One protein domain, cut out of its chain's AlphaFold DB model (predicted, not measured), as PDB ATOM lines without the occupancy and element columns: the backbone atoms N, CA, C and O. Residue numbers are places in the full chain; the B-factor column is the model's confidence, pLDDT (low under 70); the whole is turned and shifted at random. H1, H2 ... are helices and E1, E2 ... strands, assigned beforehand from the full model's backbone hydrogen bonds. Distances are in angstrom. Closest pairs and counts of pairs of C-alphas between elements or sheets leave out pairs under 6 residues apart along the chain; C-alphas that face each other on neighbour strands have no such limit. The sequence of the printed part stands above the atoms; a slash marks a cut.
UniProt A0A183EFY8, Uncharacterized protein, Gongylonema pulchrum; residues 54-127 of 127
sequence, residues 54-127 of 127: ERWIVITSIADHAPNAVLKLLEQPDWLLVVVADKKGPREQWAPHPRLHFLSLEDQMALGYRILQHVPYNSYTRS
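What this domain is: This is residues 54 to 127 of the 127 residues of an uncharacterized protein of Gongylonema pulchrum (UniProt A0A183EFY8). A small wall of three parallel strands, E1, E2 and E3, has a short helix H1 grazing it, and H2 sits by the ends where the strands finish, with H3 and an unnamed tail beyond. The long link of residues 86 to 99 folds back from the end of E2 to the beginning of E3, and residues 110 to 115 stick out. The 74 printed residues hold E1, H1, E2, E3, H2 and H3 in that order, the sheet order being E1, E2, E3. The class is mixed, though under half of the residues are in named elements; the whole is compact, radius of gyration of the C-alphas 12.8 A, spanning 35 by 28 by 24 A.

Where its parts are: Find C-alpha 55 at (-62.302, -14.519, -18.787); from there E1 runs 19.4 A through residues 55 to 61. Next come H1, residues 68 to 73, 9.0 A, and E2, residues 79 to 85, 18.9 A. E3, residues 100 to 103, H2, residues 105 to 110, and H3, residues 115 to 118, follow; H3 ends at C-alpha 118 (-44.466, -7.409, 1.573).

How they stand to each other: Look first at E1 beside E2, parallel at 23 degrees, with N 57 and O 80 2.8 A apart. E3 is parallel to E2 at 27 degrees, with N 83 and O 101 2.8 A apart. E1, H1 and E2 form a strand-helix-strand unit, two parallel neighbour strands with a helix between, its crossover right-handed. H1 only grazes the sheet; its closest C-alpha pair with E2 is Leu 73 and Leu 81, 7.3 A. H2 only grazes it too, the C-alphas of Leu 105 and Ala 85, the closest to E2, being 6.2 A apart. H3, not on the sheet, is close to but not clearly touching H2. Every O i to N i+4 pair is within hydrogen-bond range in H2, 1 of 2 in H1; H3 is too short for one.

The domain as a whole: The C-alphas farthest apart, Pro 77 and Gln 117, are 35.2 A apart. The printed part has no cut, and E2 to E3 is the long link. Look for low confidence, pLDDT under 70, at residues 63 to 65, 87 to 96 and 120 to 127.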
ATOM      1  N   GLU A  54     -65.104 -11.587 -20.048       75.88
ATOM      2  CA  GLU A  54     -65.268 -12.032 -18.655       75.88
ATOM      3  C   GLU A  54     -64.153 -12.980 -18.178       75.88
ATOM      4  O   GLU A  54     -64.059 -13.285 -16.989       75.88
ATOM      5  N   ARG A  55     -63.291 -13.471 -19.083       84.31
ATOM      6  CA  ARG A  55     -62.302 -14.519 -18.787       84.31
ATOM      7  C   ARG A  55     -60.871 -14.022 -18.943       84.31
ATOM      8  O   ARG A  55     -60.506 -13.439 -19.961       84.31
ATOM      9  N   TRP A  56     -60.060 -14.286 -17.921       88.44
ATOM     10  CA  TRP A  56     -58.723 -13.721 -17.770       88.44
ATOM     11  C   TRP A  56     -57.701 -14.829 -17.519       88.44
ATOM     12  O   TRP A  56     -57.867 -15.640 -16.611       88.44
ATOM     13  N   ILE A  57     -56.636 -14.854 -18.318       87.69
ATOM     14  CA  ILE A  57     -55.453 -15.686 -18.092       87.69
ATOM     15  C   ILE A  57     -54.370 -14.772 -17.535       87.69
ATOM     16  O   ILE A  57     -53.920 -13.862 -18.227       87.69
ATOM     17  N   VAL A  58     -53.950 -15.006 -16.294       87.25
ATOM     18  CA  VAL A  58     -52.905 -14.212 -15.637       87.25
ATOM     19  C   VAL A  58     -51.630 -15.041 -15.545       87.25
ATOM     20  O   VAL A  58     -51.645 -16.142 -14.997       87.25
ATOM     21  N   ILE A  59     -50.525 -14.523 -16.083       85.25
ATOM     22  CA  ILE A  59     -49.226 -15.206 -16.108       85.25
ATOM     23  C   ILE A  59     -48.151 -14.296 -15.546       85.25
ATOM     24  O   ILE A  59     -47.996 -13.167 -15.990       85.25
ATOM     25  N   THR A  60     -47.347 -14.814 -14.624       83.69
ATOM     26  CA  THR A  60     -46.115 -14.153 -14.182       83.69
ATOM     27  C   THR A  60     -44.952 -14.542 -15.095       83.69
ATOM     28  O   THR A  60     -44.737 -15.735 -15.318       83.69
ATOM     29  N   SER A  61     -44.169 -13.579 -15.588       77.19
ATOM     30  CA  SER A  61     -43.029 -13.848 -16.477       77.19
ATOM     31  C   SER A  61     -41.738 -13.162 -16.018       77.19
ATOM     32  O   SER A  61     -41.730 -11.968 -15.722       77.19
ATOM     33  N   ILE A  62     -40.634 -13.922 -16.030       74.81
ATOM     34  CA  ILE A  62     -39.243 -13.419 -15.975       74.81
ATOM     35  C   ILE A  62     -38.592 -13.327 -17.356       74.81
ATOM     36  O   ILE A  62     -37.397 -13.064 -17.445       74.81
ATOM     37  N   ALA A  63     -39.306 -13.717 -18.411       69.25
ATOM     38  CA  ALA A  63     -38.709 -13.871 -19.725       69.25
ATOM     39  C   ALA A  63     -38.586 -12.512 -20.414       69.25
ATOM     40  O   ALA A  63     -39.587 -11.815 -20.566       69.25
ATOM     41  N   ASP A  64     -37.391 -12.209 -20.920       67.00
ATOM     42  CA  ASP A  64     -37.094 -11.000 -21.702       67.00
ATOM     43  C   ASP A  64     -37.841 -10.941 -23.052       67.00
ATOM     44  O   ASP A  64     -37.768  -9.953 -23.770       67.00
ATOM     45  N   HIS A  65     -38.546 -11.996 -23.453       68.62
ATOM     46  CA  HIS A  65     -39.323 -12.047 -24.691       68.62
ATOM     47  C   HIS A  65     -40.545 -12.943 -24.513       68.62
ATOM     48  O   HIS A  65     -40.557 -13.813 -23.642       68.62
ATOM     49  N   ALA A  66     -41.565 -12.738 -25.351       71.56
ATOM     50  CA  ALA A  66     -42.785 -13.537 -25.341       71.56
ATOM     51  C   ALA A  66     -42.467 -15.001 -25.703       71.56
ATOM     52  O   ALA A  66     -42.101 -15.278 -26.849       71.56
ATOM     53  N   PRO A  67     -42.607 -15.963 -24.772       75.56
ATOM     54  CA  PRO A  67     -42.435 -17.369 -25.102       75.56
ATOM     55  C   PRO A  67     -43.539 -17.804 -26.067       75.56
ATOM     56  O   PRO A  67     -44.699 -17.422 -25.897       75.56
ATOM     57  N   ASN A  68     -43.224 -18.694 -27.011       79.62
ATOM     58  CA  ASN A  68     -44.218 -19.249 -27.943       79.62
ATOM     59  C   ASN A  68     -45.444 -19.838 -27.225       79.62
ATOM     60  O   ASN A  68     -46.559 -19.755 -27.728       79.62
ATOM     61  N   ALA A  69     -45.253 -20.407 -26.031       79.81
ATOM     62  CA  ALA A  69     -46.342 -20.919 -25.204       79.81
ATOM     63  C   ALA A  69     -47.342 -19.827 -24.793       79.81
ATOM     64  O   ALA A  69     -48.539 -20.084 -24.768       79.81
ATOM     65  N   VAL A  70     -46.868 -18.611 -24.512       81.19
ATOM     66  CA  VAL A  70     -47.734 -17.491 -24.133       81.19
ATOM     67  C   VAL A  70     -48.458 -16.923 -25.351       81.19
ATOM     68  O   VAL A  70     -49.639 -16.601 -25.267       81.19
ATOM     69  N   LEU A  71     -47.799 -16.899 -26.513       81.88
ATOM     70  CA  LEU A  71     -48.439 -16.505 -27.772       81.88
ATOM     71  C   LEU A  71     -49.576 -17.458 -28.170       81.88
ATOM     72  O   LEU A  71     -50.611 -16.994 -28.630       81.88
ATOM     73  N   LYS A  72     -49.443 -18.765 -27.911       85.62
ATOM     74  CA  LYS A  72     -50.533 -19.735 -28.135       85.62
ATOM     75  C   LYS A  72     -51.785 -19.444 -27.309       85.62
ATOM     76  O   LYS A  72     -52.886 -19.771 -27.728       85.62
ATOM     77  N   LEU A  73     -51.654 -18.810 -26.147       84.12
ATOM     78  CA  LEU A  73     -52.817 -18.452 -25.329       84.12
ATOM     79  C   LEU A  73     -53.643 -17.335 -25.966       84.12
ATOM     80  O   LEU A  73     -54.847 -17.257 -25.731       84.12
ATOM     81  N   LEU A  74     -53.032 -16.527 -26.836       82.94
ATOM     82  CA  LEU A  74     -53.761 -15.573 -27.662       82.94
ATOM     83  C   LEU A  74     -54.620 -16.266 -28.728       82.94
ATOM     84  O   LEU A  74     -55.506 -15.624 -29.274       82.94
ATOM     85  N   GLU A  75     -54.447 -17.557 -29.010       85.50
ATOM     86  CA  GLU A  75     -55.344 -18.286 -29.921       85.50
ATOM     87  C   GLU A  75     -56.729 -18.524 -29.301       85.50
ATOM     88  O   GLU A  75     -57.681 -18.806 -30.022       85.50
ATOM     89  N   GLN A  76     -56.873 -18.375 -27.978       84.75
ATOM     90  CA  GLN A  76     -58.164 -18.445 -27.297       84.75
ATOM     91  C   GLN A  76     -58.892 -17.097 -27.450       84.75
ATOM     92  O   GLN A  76     -58.442 -16.109 -26.866       84.75
ATOM     93  N   PRO A  77     -59.981 -17.005 -28.237       78.62
ATOM     94  CA  PRO A  77     -60.561 -15.721 -28.647       78.62
ATOM     95  C   PRO A  77     -61.254 -14.967 -27.504       78.62
ATOM     96  O   PRO A  77     -61.188 -13.740 -27.464       78.62
ATOM     97  N   ASP A  78     -61.832 -15.696 -26.546       83.00
ATOM     98  CA  ASP A  78     -62.655 -15.135 -25.462       83.00
ATOM     99  C   ASP A  78     -61.872 -14.877 -24.169       83.00
ATOM    100  O   ASP A  78     -62.458 -14.639 -23.112       83.00
ATOM    101  N   TRP A  79     -60.544 -14.967 -24.233       86.81
ATOM    102  CA  TRP A  79     -59.678 -14.750 -23.085       86.81
ATOM    103  C   TRP A  79     -58.837 -13.497 -23.262       86.81
ATOM    104  O   TRP A  79     -58.238 -13.244 -24.317       86.81
ATOM    105  N   LEU A  80     -58.779 -12.736 -22.178       87.94
ATOM    106  CA  LEU A  80     -57.850 -11.647 -21.988       87.94
ATOM    107  C   LEU A  80     -56.583 -12.186 -21.325       87.94
ATOM    108  O   LEU A  80     -56.648 -12.839 -20.284       87.94
ATOM    109  N   LEU A  81     -55.428 -11.930 -21.925       87.56
ATOM    110  CA  LEU A  81     -54.145 -12.382 -21.412       87.56
ATOM    111  C   LEU A  81     -53.450 -11.229 -20.688       87.56
ATOM    112  O   LEU A  81     -53.117 -10.219 -21.303       87.56
ATOM    113  N   VAL A  82     -53.201 -11.397 -19.393       87.75
ATOM    114  CA  VAL A  82     -52.444 -10.451 -18.572       87.75
ATOM    115  C   VAL A  82     -51.108 -11.069 -18.204       87.75
ATOM    116  O   VAL A  82     -51.044 -12.124 -17.572       87.75
ATOM    117  N   VAL A  83     -50.030 -10.396 -18.580       86.25
ATOM    118  CA  VAL A  83     -48.666 -10.810 -18.267       86.25
ATOM    119  C   VAL A  83     -48.116  -9.874 -17.208       86.25
ATOM    120  O   VAL A  83     -47.871  -8.701 -17.470       86.25
ATOM    121  N   VAL A  84     -47.926 -10.400 -16.006       85.25
ATOM    122  CA  VAL A  84     -47.358  -9.695 -14.860       85.25
ATOM    123  C   VAL A  84     -45.842  -9.865 -14.895       85.25
ATOM    124  O   VAL A  84     -45.324 -10.979 -14.777       85.25
ATOM    125  N   ALA A  85     -45.129  -8.762 -15.093       79.19
ATOM    126  CA  ALA A  85     -43.673  -8.758 -15.121       79.19
ATOM    127  C   ALA A  85     -43.083  -8.895 -13.707       79.19
ATOM    128  O   ALA A  85     -43.585  -8.281 -12.765       79.19
ATOM    129  N   ASP A  86     -41.989  -9.648 -13.570       76.25
ATOM    130  CA  ASP A  86     -41.106  -9.604 -12.389       76.25
ATOM    131  C   ASP A  86     -39.818  -8.810 -12.711       76.25
ATOM    132  O   ASP A  86     -39.667  -8.272 -13.804       76.25
ATOM    133  N   LYS A  87     -38.852  -8.726 -11.787       67.06
ATOM    134  CA  LYS A  87     -37.593  -7.955 -11.878       67.06
ATOM    135  C   LYS A  87     -36.756  -8.170 -13.144       67.06
ATOM    136  O   LYS A  87     -35.919  -7.325 -13.449       67.06
ATOM    137  N   LYS A  88     -36.935  -9.295 -13.840       59.44
ATOM    138  CA  LYS A  88     -36.291  -9.615 -15.130       59.44
ATOM    139  C   LYS A  88     -37.255  -9.521 -16.318       59.44
ATOM    140  O   LYS A  88     -37.021 -10.125 -17.352       59.44
ATOM    141  N   GLY A  89     -38.383  -8.839 -16.156       55.66
ATOM    142  CA  GLY A  89     -39.304  -8.593 -17.251       55.66
ATOM    143  C   GLY A  89     -38.603  -7.814 -18.367       55.66
ATOM    144  O   GLY A  89     -37.671  -7.049 -18.093       55.66
ATOM    145  N   PRO A  90     -39.036  -7.984 -19.624       53.50
ATOM    146  CA  PRO A  90     -38.429  -7.265 -20.721       53.50
ATOM    147  C   PRO A  90     -38.547  -5.765 -20.488       53.50
ATOM    148  O   PRO A  90     -39.608  -5.255 -20.134       53.50
ATOM    149  N   ARG A  91     -37.458  -5.051 -20.768       54.34
ATOM    150  CA  ARG A  91     -37.460  -3.583 -20.835       54.34
ATOM    151  C   ARG A  91     -38.321  -3.050 -21.986       54.34
ATOM    152  O   ARG A  91     -38.589  -1.856 -22.039       54.34
ATOM    153  N   GLU A  92     -38.732  -3.927 -22.898       55.28
ATOM    154  CA  GLU A  92     -39.546  -3.617 -24.067       55.28
ATOM    155  C   GLU A  92     -40.942  -4.231 -23.929       55.28
ATOM    156  O   GLU A  92     -41.100  -5.396 -23.567       55.28
ATOM    157  N   GLN A  93     -41.981  -3.456 -24.242       58.59
ATOM    158  CA  GLN A  93     -43.334  -4.002 -24.334       58.59
ATOM    159  C   GLN A  93     -43.340  -5.178 -25.317       58.59
ATOM    160  O   GLN A  93     -42.851  -5.063 -26.443       58.59
ATOM    161  N   TRP A  94     -43.910  -6.312 -24.895       69.44
ATOM    162  CA  TRP A  94     -44.240  -7.386 -25.830       69.44
ATOM    163  C   TRP A  94     -45.092  -6.822 -26.969       69.44
ATOM    164  O   TRP A  94     -45.823  -5.850 -26.768       69.44
ATOM    165  N   ALA A  95     -44.971  -7.415 -28.161       66.00
ATOM    166  CA  ALA A  95     -45.616  -6.907 -29.368       66.00
ATOM    167  C   ALA A  95     -47.083  -6.518 -29.088       66.00
ATOM    168  O   ALA A  95     -47.825  -7.333 -28.528       66.00
ATOM    169  N   PRO A  96     -47.497  -5.286 -29.442       67.00
ATOM    170  CA  PRO A  96     -48.799  -4.766 -29.061       67.00
ATOM    171  C   PRO A  96     -49.896  -5.650 -29.651       67.00
ATOM    172  O   PRO A  96     -50.033  -5.767 -30.869       67.00
ATOM    173  N   HIS A  97     -50.678  -6.278 -28.775       76.75
ATOM    174  CA  HIS A  97     -51.803  -7.122 -29.150       76.75
ATOM    175  C   HIS A  97     -53.032  -6.707 -28.328       76.75
ATOM    176  O   HIS A  97     -52.924  -6.568 -27.114       76.75
ATOM    177  N   PRO A  98     -54.219  -6.542 -28.940       77.50
ATOM    178  CA  PRO A  98     -55.386  -5.920 -28.295       77.50
ATOM    179  C   PRO A  98     -55.960  -6.691 -27.097       77.50
ATOM    180  O   PRO A  98     -56.766  -6.151 -26.351       77.50
ATOM    181  N   ARG A  99     -55.579  -7.962 -26.939       82.88
ATOM    182  CA  ARG A  99     -55.971  -8.833 -25.814       82.88
ATOM    183  C   ARG A  99     -54.802  -9.217 -24.905       82.88
ATOM    184  O   ARG A  99     -54.960 -10.096 -24.065       82.88
ATOM    185  N   LEU A 100     -53.628  -8.627 -25.126       83.69
ATOM    186  CA  LEU A 100     -52.433  -8.843 -24.319       83.69
ATOM    187  C   LEU A 100     -52.159  -7.578 -23.513       83.69
ATOM    188  O   LEU A 100     -51.689  -6.585 -24.062       83.69
ATOM    189  N   HIS A 101     -52.390  -7.641 -22.211       83.31
ATOM    190  CA  HIS A 101     -51.999  -6.580 -21.297       83.31
ATOM    191  C   HIS A 101     -50.715  -6.976 -20.597       83.31
ATOM    192  O   HIS A 101     -50.673  -7.930 -19.820       83.31
ATOM    193  N   PHE A 102     -49.655  -6.236 -20.881       83.81
ATOM    194  CA  PHE A 102     -48.402  -6.378 -20.168       83.81
ATOM    195  C   PHE A 102     -48.388  -5.409 -18.987       83.81
ATOM    196  O   PHE A 102     -48.512  -4.201 -19.176       83.81
ATOM    197  N   LEU A 103     -48.260  -5.945 -17.777       83.50
ATOM    198  CA  LEU A 103     -48.246  -5.186 -16.538       83.50
ATOM    199  C   LEU A 103     -46.807  -5.095 -16.017       83.50
ATOM    200  O   LEU A 103     -46.314  -6.002 -15.334       83.50
ATOM    201  N   SER A 104     -46.132  -3.999 -16.375       81.00
ATOM    202  CA  SER A 104     -44.752  -3.710 -15.964       81.00
ATOM    203  C   SER A 104     -44.640  -3.473 -14.454       81.00
ATOM    204  O   SER A 104     -45.649  -3.278 -13.776       81.00
ATOM    205  N   LEU A 105     -43.423  -3.482 -13.901       79.25
ATOM    206  CA  LEU A 105     -43.231  -3.152 -12.483       79.25
ATOM    207  C   LEU A 105     -43.642  -1.706 -12.190       79.25
ATOM    208  O   LEU A 105     -44.238  -1.431 -11.152       79.25
ATOM    209  N   GLU A 106     -43.373  -0.795 -13.120       81.06
ATOM    210  CA  GLU A 106     -43.779   0.604 -13.059       81.06
ATOM    211  C   GLU A 106     -45.304   0.733 -13.008       81.06
ATOM    212  O   GLU A 106     -45.826   1.424 -12.131       81.06
ATOM    213  N   ASP A 107     -46.020   0.005 -13.872       82.38
ATOM    214  CA  ASP A 107     -47.484  -0.031 -13.859       82.38
ATOM    215  C   ASP A 107     -48.008  -0.636 -12.547       82.38
ATOM    216  O   ASP A 107     -48.915  -0.083 -11.932       82.38
ATOM    217  N   GLN A 108     -47.406  -1.729 -12.060       81.56
ATOM    218  CA  GLN A 108     -47.788  -2.356 -10.786       81.56
ATOM    219  C   GLN A 108     -47.628  -1.401  -9.598       81.56
ATOM    220  O   GLN A 108     -48.495  -1.360  -8.723       81.56
ATOM    221  N   MET A 109     -46.547  -0.618  -9.563       81.81
ATOM    222  CA  MET A 109     -46.334   0.402  -8.534       81.81
ATOM    223  C   MET A 109     -47.343   1.549  -8.652       81.81
ATOM    224  O   MET A 109     -47.840   2.031  -7.633       81.81
ATOM    225  N   ALA A 110     -47.681   1.963  -9.876       85.44
ATOM    226  CA  ALA A 110     -48.654   3.023 -10.130       85.44
ATOM    227  C   ALA A 110     -50.081   2.650  -9.686       85.44
ATOM    228  O   ALA A 110     -50.865   3.537  -9.354       85.44
ATOM    229  N   LEU A 111     -50.407   1.354  -9.605       83.31
ATOM    230  CA  LEU A 111     -51.698   0.876  -9.092       83.31
ATOM    231  C   LEU A 111     -51.887   1.111  -7.580       83.31
ATOM    232  O   LEU A 111     -52.995   0.951  -7.072       83.31
ATOM    233  N   GLY A 112     -50.835   1.484  -6.841       80.44
ATOM    234  CA  GLY A 112     -50.934   1.865  -5.426       80.44
ATOM    235  C   GLY A 112     -51.107   0.697  -4.447       80.44
ATOM    236  O   GLY A 112     -51.361   0.915  -3.260       80.44
ATOM    237  N   TYR A 113     -50.950  -0.548  -4.905       81.25
ATOM    238  CA  TYR A 113     -50.974  -1.720  -4.032       81.25
ATOM    239  C   TYR A 113     -49.692  -1.823  -3.195       81.25
ATOM    240  O   TYR A 113     -48.584  -1.619  -3.684       81.25
ATOM    241  N   ARG A 114     -49.822  -2.226  -1.924       80.12
ATOM    242  CA  ARG A 114     -48.673  -2.428  -1.014       80.12
ATOM    243  C   ARG A 114     -48.063  -3.827  -1.091       80.12
ATOM    244  O   ARG A 114     -47.122  -4.122  -0.367       80.12
ATOM    245  N   ILE A 115     -48.577  -4.698  -1.960       75.88
ATOM    246  CA  ILE A 115     -48.129  -6.095  -2.048       75.88
ATOM    247  C   ILE A 115     -46.632  -6.208  -2.368       75.88
ATOM    248  O   ILE A 115     -45.939  -7.016  -1.758       75.88
ATOM    249  N   LEU A 116     -46.108  -5.317  -3.215       71.81
ATOM    250  CA  LEU A 116     -44.683  -5.257  -3.561       71.81
ATOM    251  C   LEU A 116     -43.775  -4.869  -2.377       71.81
ATOM    252  O   LEU A 116     -42.565  -5.054  -2.450       71.81
ATOM    253  N   GLN A 117     -44.336  -4.336  -1.284       76.25
ATOM    254  CA  GLN A 117     -43.601  -4.030  -0.049       76.25
ATOM    255  C   GLN A 117     -43.482  -5.249   0.875       76.25
ATOM    256  O   GLN A 117     -42.627  -5.273   1.756       76.25
ATOM    257  N   HIS A 118     -44.350  -6.248   0.691       77.94
ATOM    258  CA  HIS A 118     -44.466  -7.409   1.573       77.94
ATOM    259  C   HIS A 118     -44.043  -8.721   0.905       77.94
ATOM    260  O   HIS A 118     -43.663  -9.656   1.605       77.94
ATOM    261  N   VAL A 119     -44.093  -8.802  -0.428       71.69
ATOM    262  CA  VAL A 119     -43.715 -10.002  -1.178       71.69
ATOM    263  C   VAL A 119     -42.308  -9.822  -1.751       71.69
ATOM    264  O   VAL A 119     -42.076  -8.887  -2.519       71.69
ATOM    265  N   PRO A 120     -41.350 -10.701  -1.406       69.25
ATOM    266  CA  PRO A 120     -40.031 -10.657  -2.012       69.25
ATOM    267  C   PRO A 120     -40.112 -11.019  -3.501       69.25
ATOM    268  O   PRO A 120     -40.776 -11.976  -3.900       69.25
ATOM    269  N   TYR A 121     -39.381 -10.264  -4.323       66.62
ATOM    270  CA  TYR A 121     -39.144 -10.598  -5.730       66.62
ATOM    271  C   TYR A 121     -38.506 -11.996  -5.871       66.62
ATOM    272  O   TYR A 121     -37.779 -12.431  -4.975       66.62
ATOM    273  N   ASN A 122     -38.715 -12.680  -7.005       62.97
ATOM    274  CA  ASN A 122     -38.281 -14.066  -7.261       62.97
ATOM    275  C   ASN A 122     -38.925 -15.155  -6.376       62.97
ATOM    276  O   ASN A 122     -38.368 -16.249  -6.259       62.97
ATOM    277  N   SER A 123     -40.096 -14.918  -5.775       60.62
ATOM    278  CA  SER A 123     -40.833 -15.954  -5.029       60.62
ATOM    279  C   SER A 123     -41.555 -16.950  -5.959       60.62
ATOM    280  O   SER A 123     -42.764 -17.155  -5.860       60.62
ATOM    281  N   TYR A 124     -40.818 -17.579  -6.879       59.00
ATOM    282  CA  TYR A 124     -41.323 -18.629  -7.768       59.00
ATOM    283  C   TYR A 124     -41.388 -19.968  -7.039       59.00
ATOM    284  O   TYR A 124     -40.535 -20.837  -7.230       59.00
ATOM    285  N   THR A 125     -42.395 -20.160  -6.193       52.53
ATOM    286  CA  THR A 125     -42.682 -21.492  -5.659       52.53
ATOM    287  C   THR A 125     -43.348 -22.306  -6.766       52.53
ATOM    288  O   THR A 125     -44.474 -22.023  -7.162       52.53
ATOM    289  N   ARG A 126     -42.629 -23.283  -7.328       52.12
ATOM    290  CA  ARG A 126     -43.221 -24.278  -8.229       52.12
ATOM    291  C   ARG A 126     -43.806 -25.387  -7.358       52.12
ATOM    292  O   ARG A 126     -43.035 -26.078  -6.697       52.12
ATOM    293  N   SER A 127     -45.132 -25.499  -7.312       34.50
ATOM    294  CA  SER A 127     -45.842 -26.666  -6.769       34.50
ATOM    295  C   SER A 127     -46.081 -27.695  -7.859       34.50
ATOM    296  O   SER A 127     -46.514 -27.248  -8.947       34.50
TER     297      SER A 127